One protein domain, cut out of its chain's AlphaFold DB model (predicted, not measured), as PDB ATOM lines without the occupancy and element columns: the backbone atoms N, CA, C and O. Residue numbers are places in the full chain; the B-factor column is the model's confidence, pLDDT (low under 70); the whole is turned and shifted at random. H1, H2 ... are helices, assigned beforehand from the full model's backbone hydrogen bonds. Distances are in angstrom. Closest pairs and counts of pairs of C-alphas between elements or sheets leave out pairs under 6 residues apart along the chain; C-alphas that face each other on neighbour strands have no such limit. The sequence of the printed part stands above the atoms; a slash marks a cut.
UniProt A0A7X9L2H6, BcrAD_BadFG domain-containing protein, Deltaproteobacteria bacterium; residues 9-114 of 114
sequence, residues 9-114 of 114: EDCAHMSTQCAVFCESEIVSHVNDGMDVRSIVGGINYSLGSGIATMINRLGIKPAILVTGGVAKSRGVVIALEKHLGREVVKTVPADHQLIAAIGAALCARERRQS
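This is residues 9 to 114 of the 114 residues of the protein "BcrAD_BadFG domain-containing protein" of Deltaproteobacteria bacterium (UniProt A0A7X9L2H6). A long helix, H2, is the spine of a loose body; H1 folds back beside its first part as a helical hairpin, and H4 crosses it at a steep tilt near Gly 48. At the end of the long link from H4, H5 reaches outward as an arm that touches no other helix, and its residues 103 to 113, with Ser 114, stick out free. The printed part has 106 residues with five named helices, H1 to H5 in chain order, and no named strand; its class is all helix. It is loose, with a radius of gyration of the C-alphas of 17.0 A, and spans 59 by 26 by 25 A, the arm adding to the length.

H2, residues 36 to 58, is the longest helix at 33.7 A, from C-alpha 36 at (-7.866, 36.923, 194.657) to C-alpha 58 at (21.921, 51.923, 199.668). H1 is residues 19 to 31, 18.4 A; H4 is residues 74 to 84, 15.2 A; H3 is residues 69 to 72, 5.6 A. H5, residues 99 to 113, measures 21.4 A and ends at C-alpha 113 (38.606, 48.600, 172.964).

H2 and H4 touch, the C-alphas of Gly 48 and Leu 80 closest at 4.0 A, with a steep tilt of 43 degrees, the same way. With residues 36 to 43 alone, H2 touches H1 in their hairpin, a shallow tilt of 23 degrees, opposite ways; the closest C-alphas, of Ile 26 and Ile 39, are 6.8 A apart. H3 and H4 only just touch, only at the corner by their link, with 3 pairs of C-alphas within 8 A, the closest being those of Ala 71 and Val 77 at 6.8 A. H5 touches no helix. Each O i to N i+4 pair is within hydrogen-bond range in H1, H2, H4 and H5; H3 is too short for one.

The C-alphas of Gly 33 and Ser 114 are farthest apart, 59.3 A. The link from H4 to H5, residues 85 to 98, is long. The printed part has no cut. Its mean pLDDT is 90.2, and residues 9 and 114 are under 70.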
ATOM      1  N   GLU A   9      -4.401  47.652 204.034       69.94
ATOM      2  CA  GLU A   9      -5.228  47.010 205.060       69.94
ATOM      3  C   GLU A   9      -6.088  45.845 204.542       69.94
ATOM      4  O   GLU A   9      -6.440  44.957 205.313       69.94
ATOM      5  N   ASP A  10      -6.364  45.817 203.239       78.69
ATOM      6  CA  ASP A  10      -7.165  44.787 202.572       78.69
ATOM      7  C   ASP A  10      -6.284  43.755 201.835       78.69
ATOM      8  O   ASP A  10      -6.793  42.851 201.166       78.69
ATOM      9  N   CYS A  11      -4.954  43.886 201.912       85.56
ATOM     10  CA  CYS A  11      -3.993  42.992 201.267       85.56
ATOM     11  C   CYS A  11      -3.679  41.768 202.134       85.56
ATOM     12  O   CYS A  11      -3.457  41.879 203.339       85.56
ATOM     13  N   ALA A  12      -3.553  40.601 201.499       87.62
ATOM     14  CA  ALA A  12      -3.060  39.410 202.174       87.62
ATOM     15  C   ALA A  12      -1.616  39.644 202.645       87.62
ATOM     16  O   ALA A  12      -0.777  40.141 201.887       87.62
ATOM     17  N   HIS A  13      -1.315  39.282 203.893       88.31
ATOM     18  CA  HIS A  13       0.049  39.361 204.397       88.31
ATOM     19  C   HIS A  13       0.933  38.356 203.653       88.31
ATOM     20  O   HIS A  13       0.594  37.173 203.573       88.31
ATOM     21  N   MET A  14       2.068  38.832 203.138       89.31
ATOM     22  CA  MET A  14       3.010  38.030 202.363       89.31
ATOM     23  C   MET A  14       4.458  38.307 202.766       89.31
ATOM     24  O   MET A  14       4.848  39.460 202.976       89.31
ATOM     25  N   SER A  15       5.272  37.258 202.812       87.75
ATOM     26  CA  SER A  15       6.705  37.314 203.073       87.75
ATOM     27  C   SER A  15       7.472  37.961 201.920       87.75
ATOM     28  O   SER A  15       7.247  37.690 200.740       87.75
ATOM     29  N   THR A  16       8.452  38.798 202.269       85.06
ATOM     30  CA  THR A  16       9.370  39.451 201.323       85.06
ATOM     31  C   THR A  16      10.712  38.725 201.198       85.06
ATOM     32  O   THR A  16      11.637  39.255 200.582       85.06
ATOM     33  N   GLN A  17      10.875  37.558 201.833       80.12
ATOM     34  CA  GLN A  17      12.184  36.916 201.985       80.12
ATOM     35  C   GLN A  17      12.632  36.159 200.729       80.12
ATOM     36  O   GLN A  17      13.763  36.332 200.276       80.12
ATOM     37  N   CYS A  18      11.776  35.300 200.168       84.44
ATOM     38  CA  CYS A  18      12.068  34.582 198.929       84.44
ATOM     39  C   CYS A  18      10.787  34.244 198.157       84.44
ATOM     40  O   CYS A  18       9.700  34.170 198.730       84.44
ATOM     41  N   ALA A  19      10.933  34.001 196.853       88.00
ATOM     42  CA  ALA A  19       9.806  33.686 195.980       88.00
ATOM     43  C   ALA A  19       9.103  32.372 196.361       88.00
ATOM     44  O   ALA A  19       7.888  32.304 196.272       88.00
ATOM     45  N   VAL A  20       9.840  31.367 196.843       93.12
ATOM     46  CA  VAL A  20       9.284  30.043 197.186       93.12
ATOM     47  C   VAL A  20       8.379  30.104 198.424       93.12
ATOM     48  O   VAL A  20       7.315  29.489 198.453       93.12
ATOM     49  N   PHE A  21       8.775  30.868 199.449       90.75
ATOM     50  CA  PHE A  21       7.929  31.069 200.629       90.75
ATOM     51  C   PHE A  21       6.710  31.922 200.296       90.75
ATOM     52  O   PHE A  21       5.605  31.570 200.691       90.75
ATOM     53  N   CYS A  22       6.903  32.982 199.508       91.38
ATOM     54  CA  CYS A  22       5.800  33.793 199.005       91.38
ATOM     55  C   CYS A  22       4.800  32.923 198.220       91.38
ATOM     56  O   CYS A  22       3.611  32.962 198.500       91.38
ATOM     57  N   GLU A  23       5.267  32.053 197.322       93.50
ATOM     58  CA  GLU A  23       4.419  31.106 196.587       93.50
ATOM     59  C   GLU A  23       3.645  30.156 197.512       93.50
ATOM     60  O   GLU A  23       2.448  29.951 197.321       93.50
ATOM     61  N   SER A  24       4.301  29.622 198.544       94.94
ATOM     62  CA  SER A  24       3.649  28.736 199.517       94.94
ATOM     63  C   SER A  24       2.509  29.448 200.256       94.94
ATOM     64  O   SER A  24       1.429  28.884 200.416       94.94
ATOM     65  N   GLU A  25       2.712  30.711 200.639       94.31
ATOM     66  CA  GLU A  25       1.682  31.544 201.267       94.31
ATOM     67  C   GLU A  25       0.539  31.887 200.301       94.31
ATOM     68  O   GLU A  25      -0.614  31.906 200.723       94.31
ATOM     69  N   ILE A  26       0.820  32.101 199.007       95.19
ATOM     70  CA  ILE A  26      -0.234  32.273 197.988       95.19
ATOM     71  C   ILE A  26      -1.139  31.045 197.983       95.19
ATOM     72  O   ILE A  26      -2.359  31.187 198.029       95.19
ATOM     73  N   VAL A  27      -0.554  29.845 197.939       95.25
ATOM     74  CA  VAL A  27      -1.324  28.594 197.924       95.25
ATOM     75  C   VAL A  27      -2.158  28.453 199.197       95.25
ATOM     76  O   VAL A  27      -3.335  28.106 199.104       95.25
ATOM     77  N   SER A  28      -1.594  28.767 200.366       95.19
ATOM     78  CA  SER A  28      -2.341  28.785 201.630       95.19
ATOM     79  C   SER A  28      -3.526  29.753 201.588       95.19
ATOM     80  O   SER A  28      -4.654  29.325 201.813       95.19
ATOM     81  N   HIS A  29      -3.314  31.013 201.197       94.81
ATOM     82  CA  HIS A  29      -4.379  32.024 201.128       94.81
ATOM     83  C   HIS A  29      -5.478  31.668 200.119       94.81
ATOM     84  O   HIS A  29      -6.655  31.945 200.356       94.81
ATOM     85  N   VAL A  30      -5.112  31.035 198.999       95.88
ATOM     86  CA  VAL A  30      -6.083  30.504 198.029       95.88
ATOM     87  C   VAL A  30      -6.918  29.385 198.654       95.88
ATOM     88  O   VAL A  30      -8.139  29.384 198.496       95.88
ATOM     89  N   ASN A  31      -6.289  28.455 199.377       96.62
ATOM     90  CA  ASN A  31      -6.993  27.355 200.045       96.62
ATOM     91  C   ASN A  31      -7.913  27.845 201.172       96.62
ATOM     92  O   ASN A  31      -8.988  27.279 201.364       96.62
ATOM     93  N   ASP A  32      -7.532  28.925 201.853       95.25
ATOM     94  CA  ASP A  32      -8.335  29.579 202.890       95.25
ATOM     95  C   ASP A  32      -9.497  30.414 202.310       95.25
ATOM     96  O   ASP A  32     -10.300  30.984 203.053       95.25
ATOM     97  N   GLY A  33      -9.622  30.480 200.980       94.19
ATOM     98  CA  GLY A  33     -10.726  31.149 200.293       94.19
ATOM     99  C   GLY A  33     -10.629  32.675 200.282       94.19
ATOM    100  O   GLY A  33     -11.648  33.346 200.108       94.19
ATOM    101  N   MET A  34      -9.431  33.243 200.465       93.94
ATOM    102  CA  MET A  34      -9.237  34.693 200.398       93.94
ATOM    103  C   MET A  34      -9.540  35.251 198.999       93.94
ATOM    104  O   MET A  34      -9.312  34.600 197.978       93.94
ATOM    105  N   ASP A  35     -10.015  36.501 198.938       93.50
ATOM    106  CA  ASP A  35     -10.258  37.181 197.662       93.50
ATOM    107  C   ASP A  35      -8.954  37.280 196.857       93.50
ATOM    108  O   ASP A  35      -7.940  37.802 197.330       93.50
ATOM    109  N   VAL A  36      -8.996  36.851 195.595       91.94
ATOM    110  CA  VAL A  36      -7.866  36.923 194.657       91.94
ATOM    111  C   VAL A  36      -7.313  38.343 194.568       91.94
ATOM    112  O   VAL A  36      -6.104  38.532 194.441       91.94
ATOM    113  N   ARG A  37      -8.172  39.365 194.671       91.94
ATOM    114  CA  ARG A  37      -7.720  40.765 194.674       91.94
ATOM    115  C   ARG A  37      -6.839  41.076 195.884       91.94
ATOM    116  O   ARG A  37      -5.825  41.748 195.710       91.94
ATOM    117  N   SER A  38      -7.188  40.557 197.061       92.75
ATOM    118  CA  SER A  38      -6.403  40.704 198.294       92.75
ATOM    119  C   SER A  38      -5.040  40.020 198.168       92.75
ATOM    120  O   SER A  38      -4.015  40.623 198.492       92.75
ATOM    121  N   ILE A  39      -5.008  38.812 197.594       93.44
ATOM    122  CA  ILE A  39      -3.769  38.059 197.342       93.44
ATOM    123  C   ILE A  39      -2.865  38.812 196.358       93.44
ATOM    124  O   ILE A  39      -1.698  39.065 196.646       93.44
ATOM    125  N   VAL A  40      -3.403  39.246 195.214       93.00
ATOM    126  CA  VAL A  40      -2.647  40.025 194.216       93.00
ATOM    127  C   VAL A  40      -2.156  41.357 194.797       93.00
ATOM    128  O   VAL A  40      -1.040  41.787 194.494       93.00
ATOM    129  N   GLY A  41      -2.958  42.009 195.641       92.69
ATOM    130  CA  GLY A  41      -2.548  43.190 196.402       92.69
ATOM    131  C   GLY A  41      -1.343  42.902 197.299       92.69
ATOM    132  O   GLY A  41      -0.340  43.615 197.218       92.69
ATOM    133  N   GLY A  42      -1.404  41.805 198.061       92.81
ATOM    134  CA  GLY A  42      -0.323  41.310 198.914       92.81
ATOM    135  C   GLY A  42       0.980  41.054 198.157       92.81
ATOM    136  O   GLY A  42       2.030  41.536 198.578       92.81
ATOM    137  N   ILE A  43       0.913  40.398 196.991       92.88
ATOM    138  CA  ILE A  43       2.082  40.141 196.125       92.88
ATOM    139  C   ILE A  43       2.729  41.455 195.669       92.88
ATOM    140  O   ILE A  43       3.946  41.625 195.734       92.88
ATOM    141  N   ASN A  44       1.925  42.404 195.182       93.25
ATOM    142  CA  ASN A  44       2.455  43.681 194.702       93.25
ATOM    143  C   ASN A  44       3.087  44.490 195.845       93.25
ATOM    144  O   ASN A  44       4.159  45.073 195.665       93.25
ATOM    145  N   TYR A  45       2.431  44.512 197.007       92.44
ATOM    146  CA  TYR A  45       2.894  45.220 198.196       92.44
ATOM    147  C   TYR A  45       4.198  44.630 198.744       92.44
ATOM    148  O   TYR A  45       5.156  45.370 198.972       92.44
ATOM    149  N   SER A  46       4.277  43.305 198.894       92.62
ATOM    150  CA  SER A  46       5.470  42.621 199.409       92.62
ATOM    151  C   SER A  46       6.686  42.851 198.506       92.62
ATOM    152  O   SER A  46       7.759  43.224 198.991       92.62
ATOM    153  N   LEU A  47       6.512  42.753 197.183       92.75
ATOM    154  CA  LEU A  47       7.566  43.070 196.215       92.75
ATOM    155  C   LEU A  47       8.001  44.540 196.297       92.75
ATOM    156  O   LEU A  47       9.199  44.822 196.370       92.75
ATOM    157  N   GLY A  48       7.048  45.477 196.316       92.75
ATOM    158  CA  GLY A  48       7.339  46.910 196.421       92.75
ATOM    159  C   GLY A  48       8.102  47.266 197.701       92.75
ATOM    160  O   GLY A  48       9.122  47.956 197.640       92.75
ATOM    161  N   SER A  49       7.655  46.744 198.845       93.00
ATOM    162  CA  SER A  49       8.270  46.956 200.160       93.00
ATOM    163  C   SER A  49       9.684  46.369 200.247       93.00
ATOM    164  O   SER A  49      10.622  47.040 200.696       93.00
ATOM    165  N   GLY A  50       9.874  45.140 199.754       92.50
ATOM    166  CA  GLY A  50      11.182  44.482 199.738       92.50
ATOM    167  C   GLY A  50      12.207  45.254 198.906       92.50
ATOM    168  O   GLY A  50      13.324  45.513 199.366       92.50
ATOM    169  N   ILE A  51      11.814  45.703 197.709       92.25
ATOM    170  CA  ILE A  51      12.674  46.514 196.836       92.25
ATOM    171  C   ILE A  51      12.988  47.870 197.485       92.25
ATOM    172  O   ILE A  51      14.153  48.272 197.526       92.25
ATOM    173  N   ALA A  52      11.985  48.560 198.035       92.19
ATOM    174  CA  ALA A  52      12.184  49.849 198.694       92.19
ATOM    175  C   ALA A  52      13.138  49.749 199.893       92.19
ATOM    176  O   ALA A  52      14.023  50.590 200.049       92.19
ATOM    177  N   THR A  53      13.027  48.685 200.691       92.31
ATOM    178  CA  THR A  53      13.937  48.420 201.816       92.31
ATOM    179  C   THR A  53      15.387  48.308 201.346       92.31
ATOM    180  O   THR A  53      16.282  48.903 201.950       92.31
ATOM    181  N   MET A  54      15.640  47.598 200.243       91.12
ATOM    182  CA  MET A  54      16.986  47.491 199.668       91.12
ATOM    183  C   MET A  54      17.510  48.842 199.169       91.12
ATOM    184  O   MET A  54      18.650  49.200 199.462       91.12
ATOM    185  N   ILE A  55      16.677  49.614 198.466       90.62
ATOM    186  CA  ILE A  55      17.046  50.945 197.960       90.62
ATOM    187  C   ILE A  55      17.378  51.896 199.118       90.62
ATOM    188  O   ILE A  55      18.397  52.585 199.075       90.62
ATOM    189  N   ASN A  56      16.567  51.900 200.178       89.19
ATOM    190  CA  ASN A  56      16.773  52.754 201.347       89.19
ATOM    191  C   ASN A  56      18.105  52.456 202.052       89.19
ATOM    192  O   ASN A  56      18.792  53.385 202.472       89.19
ATOM    193  N   ARG A  57      18.516  51.181 202.120       90.00
ATOM    194  CA  ARG A  57      19.817  50.779 202.693       90.00
ATOM    195  C   ARG A  57      21.017  51.265 201.879       90.00
ATOM    196  O   ARG A  57      22.081  51.466 202.453       90.00
ATOM    197  N   LEU A  58      20.862  51.444 200.566       87.44
ATOM    198  CA  LEU A  58      21.921  51.923 199.668       87.44
ATOM    199  C   LEU A  58      22.017  53.459 199.608       87.44
ATOM    200  O   LEU A  58      22.964  53.986 199.025       87.44
ATOM    201  N   GLY A  59      21.060  54.170 200.210       81.00
ATOM    202  CA  GLY A  59      20.904  55.614 200.064       81.00
ATOM    203  C   GLY A  59      20.219  55.971 198.742       81.00
ATOM    204  O   GLY A  59      20.581  55.493 197.665       81.00
ATOM    205  N   ILE A  60      19.190  56.816 198.809       72.25
ATOM    206  CA  ILE A  60      18.295  56.994 197.666       72.25
ATOM    207  C   ILE A  60      18.835  58.049 196.694       72.25
ATOM    208  O   ILE A  60      18.978  59.220 197.046       72.25
ATOM    209  N   LYS A  61      19.087  57.645 195.445       76.69
ATOM    210  CA  LYS A  61      19.490  58.542 194.349       76.69
ATOM    211  C   LYS A  61      18.281  59.273 193.726       76.69
ATOM    212  O   LYS A  61      17.151  58.804 193.870       76.69
ATOM    213  N   PRO A  62      18.489  60.414 193.031       72.25
ATOM    214  CA  PRO A  62      17.388  61.223 192.501       72.25
ATOM    215  C   PRO A  62      16.541  60.506 191.443       72.25
ATOM    216  O   PRO A  62      15.336  60.714 191.393       72.25
ATOM    217  N   ALA A  63      17.155  59.655 190.618       86.12
ATOM    218  CA  ALA A  63      16.474  58.941 189.543       86.12
ATOM    219  C   ALA A  63      16.451  57.434 189.820       86.12
ATOM    220  O   ALA A  63      17.500  56.823 190.035       86.12
ATOM    221  N   ILE A  64      15.255  56.843 189.786       89.44
ATOM    222  CA  ILE A  64      15.034  55.403 189.956       89.44
ATOM    223  C   ILE A  64      14.373  54.884 188.687       89.44
ATOM    224  O   ILE A  64      13.303  55.353 188.317       89.44
ATOM    225  N   LEU A  65      15.005  53.920 188.026       91.12
ATOM    226  CA  LEU A  65      14.468  53.246 186.849       91.12
ATOM    227  C   LEU A  65      14.254  51.771 187.183       91.12
ATOM    228  O   LEU A  65      15.173  51.103 187.657       91.12
ATOM    229  N   VAL A  66      13.059  51.260 186.893       91.81
ATOM    230  CA  VAL A  66      12.759  49.827 186.973       91.81
ATOM    231  C   VAL A  66      12.949  49.229 185.583       91.81
ATOM    232  O   VAL A  66      12.435  49.760 184.604       91.81
ATOM    233  N   THR A  67      13.692  48.130 185.478       92.56
ATOM    234  CA  THR A  67      13.968  47.440 184.207       92.56
ATOM    235  C   THR A  67      13.570  45.962 184.298       92.56
ATOM    236  O   THR A  67      13.171  45.478 185.359       92.56
ATOM    237  N   GLY A  68      13.616  45.231 183.181       89.44
ATOM    238  CA  GLY A  68      13.183  43.833 183.127       89.44
ATOM    239  C   GLY A  68      11.659  43.661 183.136       89.44
ATOM    240  O   GLY A  68      10.905  44.589 182.847       89.44
ATOM    241  N   GLY A  69      11.189  42.448 183.448       88.69
ATOM    242  CA  GLY A  69       9.755  42.119 183.433       88.69
ATOM    243  C   GLY A  69       8.934  42.892 184.471       88.69
ATOM    244  O   GLY A  69       7.797  43.274 184.198       88.69
ATOM    245  N   VAL A  70       9.530  43.199 185.628       90.50
ATOM    246  CA  VAL A  70       8.872  43.938 186.720       90.50
ATOM    247  C   VAL A  70       8.468  45.348 186.286       90.50
ATOM    248  O   VAL A  70       7.429  45.837 186.717       90.50
ATOM    249  N   ALA A  71       9.206  45.967 185.359       91.19
ATOM    250  CA  ALA A  71       8.868  47.282 184.814       91.19
ATOM    251  C   ALA A  71       7.503  47.312 184.097       91.19
ATOM    252  O   ALA A  71       6.863  48.358 184.025       91.19
ATOM    253  N   LYS A  72       7.033  46.164 183.587       89.12
ATOM    254  CA  LYS A  72       5.708  46.023 182.959       89.12
ATOM    255  C   LYS A  72       4.603  45.718 183.982       89.12
ATOM    256  O   LYS A  72       3.421  45.819 183.654       89.12
ATOM    257  N   SER A  73       4.961  45.383 185.224       91.06
ATOM    258  CA  SER A  73       4.003  45.158 186.306       91.06
ATOM    259  C   SER A  73       3.596  46.477 186.954       91.06
ATOM    260  O   SER A  73       4.237  46.978 187.879       91.06
ATOM    261  N   ARG A  74       2.476  47.039 186.489       90.81
ATOM    262  CA  ARG A  74       1.941  48.298 187.029       90.81
ATOM    263  C   ARG A  74       1.639  48.220 188.532       90.81
ATOM    264  O   ARG A  74       1.816  49.216 189.220       90.81
ATOM    265  N   GLY A  75       1.205  47.064 189.039       91.75
ATOM    266  CA  GLY A  75       0.918  46.871 190.465       91.75
ATOM    267  C   GLY A  75       2.168  47.012 191.336       91.75
ATOM    268  O   GLY A  75       2.167  47.793 192.284       91.75
ATOM    269  N   VAL A  76       3.252  46.329 190.958       92.75
ATOM    270  CA  VAL A  76       4.534  46.399 191.677       92.75
ATOM    271  C   VAL A  76       5.140  47.795 191.582       92.75
ATOM    272  O   VAL A  76       5.612  48.312 192.590       92.75
ATOM    273  N   VAL A  77       5.095  48.432 190.405       93.44
ATOM    274  CA  VAL A  77       5.614  49.799 190.231       93.44
ATOM    275  C   VAL A  77       4.881  50.784 191.141       93.44
ATOM    276  O   VAL A  77       5.535  51.532 191.859       93.44
ATOM    277  N   ILE A  78       3.545  50.737 191.194       93.06
ATOM    278  CA  ILE A  78       2.760  51.611 192.080       93.06
ATOM    279  C   ILE A  78       3.093  51.349 193.554       93.06
ATOM    280  O   ILE A  78       3.252  52.295 194.325       93.06
ATOM    281  N   ALA A  79       3.190  50.083 193.968       92.75
ATOM    282  CA  ALA A  79       3.555  49.740 195.343       92.75
ATOM    283  C   ALA A  79       4.958  50.261 195.697       92.75
ATOM    284  O   ALA A  79       5.152  50.864 196.751       92.75
ATOM    285  N   LEU A  80       5.920  50.095 194.789       93.25
ATOM    286  CA  LEU A  80       7.280  50.600 194.943       93.25
ATOM    287  C   LEU A  80       7.315  52.132 195.065       93.25
ATOM    288  O   LEU A  80       7.947  52.647 195.985       93.25
ATOM    289  N   GLU A  81       6.617  52.858 194.188       92.75
ATOM    290  CA  GLU A  81       6.519  54.326 194.240       92.75
ATOM    291  C   GLU A  81       5.932  54.807 195.576       92.75
ATOM    292  O   GLU A  81       6.465  55.736 196.188       92.75
ATOM    293  N   LYS A  82       4.888  54.126 196.078       92.81
ATOM    294  CA  LYS A  82       4.298  54.405 197.398       92.81
ATOM    295  C   LYS A  82       5.316  54.239 198.528       92.81
ATOM    296  O   LYS A  82       5.429  55.126 199.368       92.81
ATOM    297  N   HIS A  83       6.073  53.141 198.544       91.75
ATOM    298  CA  HIS A  83       7.072  52.892 199.590       91.75
ATOM    299  C   HIS A  83       8.286  53.824 199.517       91.75
ATOM    300  O   HIS A  83       8.882  54.140 200.545       91.75
ATOM    301  N   LEU A  84       8.664  54.261 198.315       91.00
ATOM    302  CA  LEU A  84       9.784  55.182 198.113       91.00
ATOM    303  C   LEU A  84       9.404  56.659 198.293       91.00
ATOM    304  O   LEU A  84      10.302  57.507 198.333       91.00
ATOM    305  N   GLY A  85       8.102  56.966 198.339       90.44
ATOM    306  CA  GLY A  85       7.574  58.330 198.388       90.44
ATOM    307  C   GLY A  85       7.924  59.165 197.152       90.44
ATOM    308  O   GLY A  85       8.019  60.387 197.248       90.44
ATOM    309  N   ARG A  86       8.193  58.522 196.008       88.69
ATOM    310  CA  ARG A  86       8.606  59.183 194.761       88.69
ATOM    311  C   ARG A  86       8.253  58.343 193.542       88.69
ATOM    312  O   ARG A  86       8.187  57.119 193.633       88.69
ATOM    313  N   GLU A  87       8.108  58.999 192.397       90.38
ATOM    314  CA  GLU A  87       7.873  58.314 191.127       90.38
ATOM    315  C   GLU A  87       9.151  57.690 190.555       90.38
ATOM    316  O   GLU A  87      10.257  58.219 190.720       90.38
ATOM    317  N   VAL A  88       8.990  56.568 189.852       91.50
ATOM    318  CA  VAL A  88      10.064  55.975 189.047       91.50
ATOM    319  C   VAL A  88      10.051  56.567 187.637       91.50
ATOM    320  O   VAL A  88       9.041  57.076 187.154       91.50
ATOM    321  N   VAL A  89      11.173  56.476 186.930       90.69
ATOM    322  CA  VAL A  89      11.261  56.840 185.514       90.69
ATOM    323  C   VAL A  89      10.393  55.879 184.700       90.69
ATOM    324  O   VAL A  89      10.604  54.669 184.732       90.69
ATOM    325  N   LYS A  90       9.422  56.428 183.960       81.75
ATOM    326  CA  LYS A  90       8.414  55.650 183.211       81.75
ATOM    327  C   LYS A  90       8.765  55.435 181.742       81.75
ATOM    328  O   LYS A  90       8.226  54.536 181.104       81.75
ATOM    329  N   THR A  91       9.635  56.277 181.191       81.44
ATOM    330  CA  THR A  91       9.946  56.299 179.760       81.44
ATOM    331  C   THR A  91      11.436  56.144 179.532       81.44
ATOM    332  O   THR A  91      12.239  56.937 180.024       81.44
ATOM    333  N   VAL A  92      11.785  55.152 178.723       82.88
ATOM    334  CA  VAL A  92      13.134  54.908 178.218       82.88
ATOM    335  C   VAL A  92      13.069  54.668 176.707       82.88
ATOM    336  O   VAL A  92      12.042  54.193 176.221       82.88
ATOM    337  N   PRO A  93      14.137  54.966 175.943       83.00
ATOM    338  CA  PRO A  93      14.136  54.803 174.485       83.00
ATOM    339  C   PRO A  93      14.032  53.348 173.995       83.00
ATOM    340  O   PRO A  93      13.818  53.117 172.811       83.00
ATOM    341  N   ALA A  94      14.222  52.369 174.881       84.44
ATOM    342  CA  ALA A  94      14.231  50.944 174.566       84.44
ATOM    343  C   ALA A  94      13.252  50.184 175.468       84.44
ATOM    344  O   ALA A  94      12.962  50.627 176.577       84.44
ATOM    345  N   ASP A  95      12.776  49.012 175.032       89.06
ATOM    346  CA  ASP A  95      11.967  48.145 175.897       89.06
ATOM    347  C   ASP A  95      12.751  47.805 177.176       89.06
ATOM    348  O   ASP A  95      13.906  47.372 177.122       89.06
ATOM    349  N   HIS A  96      12.109  47.977 178.332       89.81
ATOM    350  CA  HIS A  96      12.663  47.681 179.649       89.81
ATOM    351  C   HIS A  96      13.281  46.276 179.755       89.81
ATOM    352  O   HIS A  96      14.251  46.093 180.494       89.81
ATOM    353  N   GLN A  97      12.755  45.288 179.022       90.12
ATOM    354  CA  GLN A  97      13.280  43.918 178.995       90.12
ATOM    355  C   GLN A  97      14.598  43.785 178.221       90.12
ATOM    356  O   GLN A  97      15.363  42.859 178.483       90.12
ATOM    357  N   LEU A  98      14.895  44.706 177.300       93.00
ATOM    358  CA  LEU A  98      16.107  44.677 176.474       93.00
ATOM    359  C   LEU A  98      17.295  45.394 177.120       93.00
ATOM    360  O   LEU A  98      18.429  45.200 176.686       93.00
ATOM    361  N   ILE A  99      17.068  46.189 178.169       92.69
ATOM    362  CA  ILE A  99      18.110  47.012 178.804       92.69
ATOM    363  C   ILE A  99      19.316  46.171 179.246       92.69
ATOM    364  O   ILE A  99      20.455  46.572 179.018       92.69
ATOM    365  N   ALA A 100      19.087  44.984 179.814       91.69
ATOM    366  CA  ALA A 100      20.171  44.097 180.240       91.69
ATOM    367  C   ALA A 100      21.024  43.600 179.057       91.69
ATOM    368  O   ALA A 100      22.252  43.602 179.135       91.69
ATOM    369  N   ALA A 101      20.387  43.230 177.941       94.62
ATOM    370  CA  ALA A 101      21.083  42.783 176.735       94.62
ATOM    371  C   ALA A 101      21.884  43.923 176.083       94.62
ATOM    372  O   ALA A 101      23.026  43.722 175.670       94.62
ATOM    373  N   ILE A 102      21.317  45.132 176.055       94.25
ATOM    374  CA  ILE A 102      22.011  46.340 175.586       94.25
ATOM    375  C   ILE A 102      23.244  46.608 176.457       94.25
ATOM    376  O   ILE A 102      24.334  46.810 175.924       94.25
ATOM    377  N   GLY A 103      23.102  46.544 177.785       93.50
ATOM    378  CA  GLY A 103      24.220  46.695 178.719       93.50
ATOM    379  C   GLY A 103      25.326  45.665 178.481       93.50
ATOM    380  O   GLY A 103      26.497  46.027 178.408       93.50
ATOM    381  N   ALA A 104      24.968  44.395 178.265       96.12
ATOM    382  CA  ALA A 104      25.935  43.347 177.942       96.12
ATOM    383  C   ALA A 104      26.700  43.632 176.635       96.12
ATOM    384  O   ALA A 104      27.923  43.469 176.588       96.12
ATOM    385  N   ALA A 105      26.009  44.104 175.592       96.56
ATOM    386  CA  ALA A 105      26.635  44.472 174.320       96.56
ATOM    387  C   ALA A 105      27.596  45.667 174.460       96.56
ATOM    388  O   ALA A 105      28.685  45.654 173.882       96.56
ATOM    389  N   LEU A 106      27.226  46.679 175.254       96.25
ATOM    390  CA  LEU A 106      28.087  47.829 175.553       96.25
ATOM    391  C   LEU A 106      29.350  47.401 176.312       96.25
ATOM    392  O   LEU A 106      30.451  47.726 175.872       96.25
ATOM    393  N   CYS A 107      29.201  46.587 177.362       96.81
ATOM    394  CA  CYS A 107      30.329  46.032 178.113       96.81
ATOM    395  C   CYS A 107      31.281  45.221 177.216       96.81
ATOM    396  O   CYS A 107      32.500  45.315 177.353       96.81
ATOM    397  N   ALA A 108      30.750  44.421 176.286       97.44
ATOM    398  CA  ALA A 108      31.568  43.658 175.344       97.44
ATOM    399  C   ALA A 108      32.345  44.567 174.376       97.44
ATOM    400  O   ALA A 108      33.505  44.290 174.063       97.44
ATOM    401  N   ARG A 109      31.722  45.659 173.915       97.38
ATOM    402  CA  ARG A 109      32.370  46.659 173.058       97.38
ATOM    403  C   ARG A 109      33.502  47.381 173.785       97.38
ATOM    404  O   ARG A 109      34.579  47.500 173.212       97.38
ATOM    405  N   GLU A 110      33.278  47.812 175.024       96.81
ATOM    406  CA  GLU A 110      34.300  48.468 175.854       96.81
ATOM    407  C   GLU A 110      35.501  47.549 176.099       96.81
ATOM    408  O   GLU A 110      36.641  47.955 175.903       96.81
ATOM    409  N   ARG A 111      35.255  46.271 176.417       95.75
ATOM    410  CA  ARG A 111      36.322  45.273 176.609       95.75
ATOM    411  C   ARG A 111      37.116  44.950 175.345       95.75
ATOM    412  O   ARG A 111      38.241  44.496 175.462       95.75
ATOM    413  N   ARG A 112      36.539  45.132 174.153       92.12
ATOM    414  CA  ARG A 112      37.269  44.994 172.879       92.12
ATOM    415  C   ARG A 112      38.152  46.200 172.557       92.12
ATOM    416  O   ARG A 112      38.998  46.088 171.677       92.12
ATOM    417  N   GLN A 113      37.883  47.344 173.178       83.25
ATOM    418  CA  GLN A 113      38.606  48.600 172.964       83.25
ATOM    419  C   GLN A 113      39.667  48.860 174.049       83.25
ATOM    420  O   GLN A 113      40.400  49.839 173.934       83.25
ATOM    421  N   SER A 114      39.742  47.996 175.069       65.38
ATOM    422  CA  SER A 114      40.789  47.950 176.097       65.38
ATOM    423  C   SER A 114      41.790  46.841 175.811       65.38
ATOM    424  O   SER A 114      42.906  46.970 176.357       65.38
TER     425      SER A 114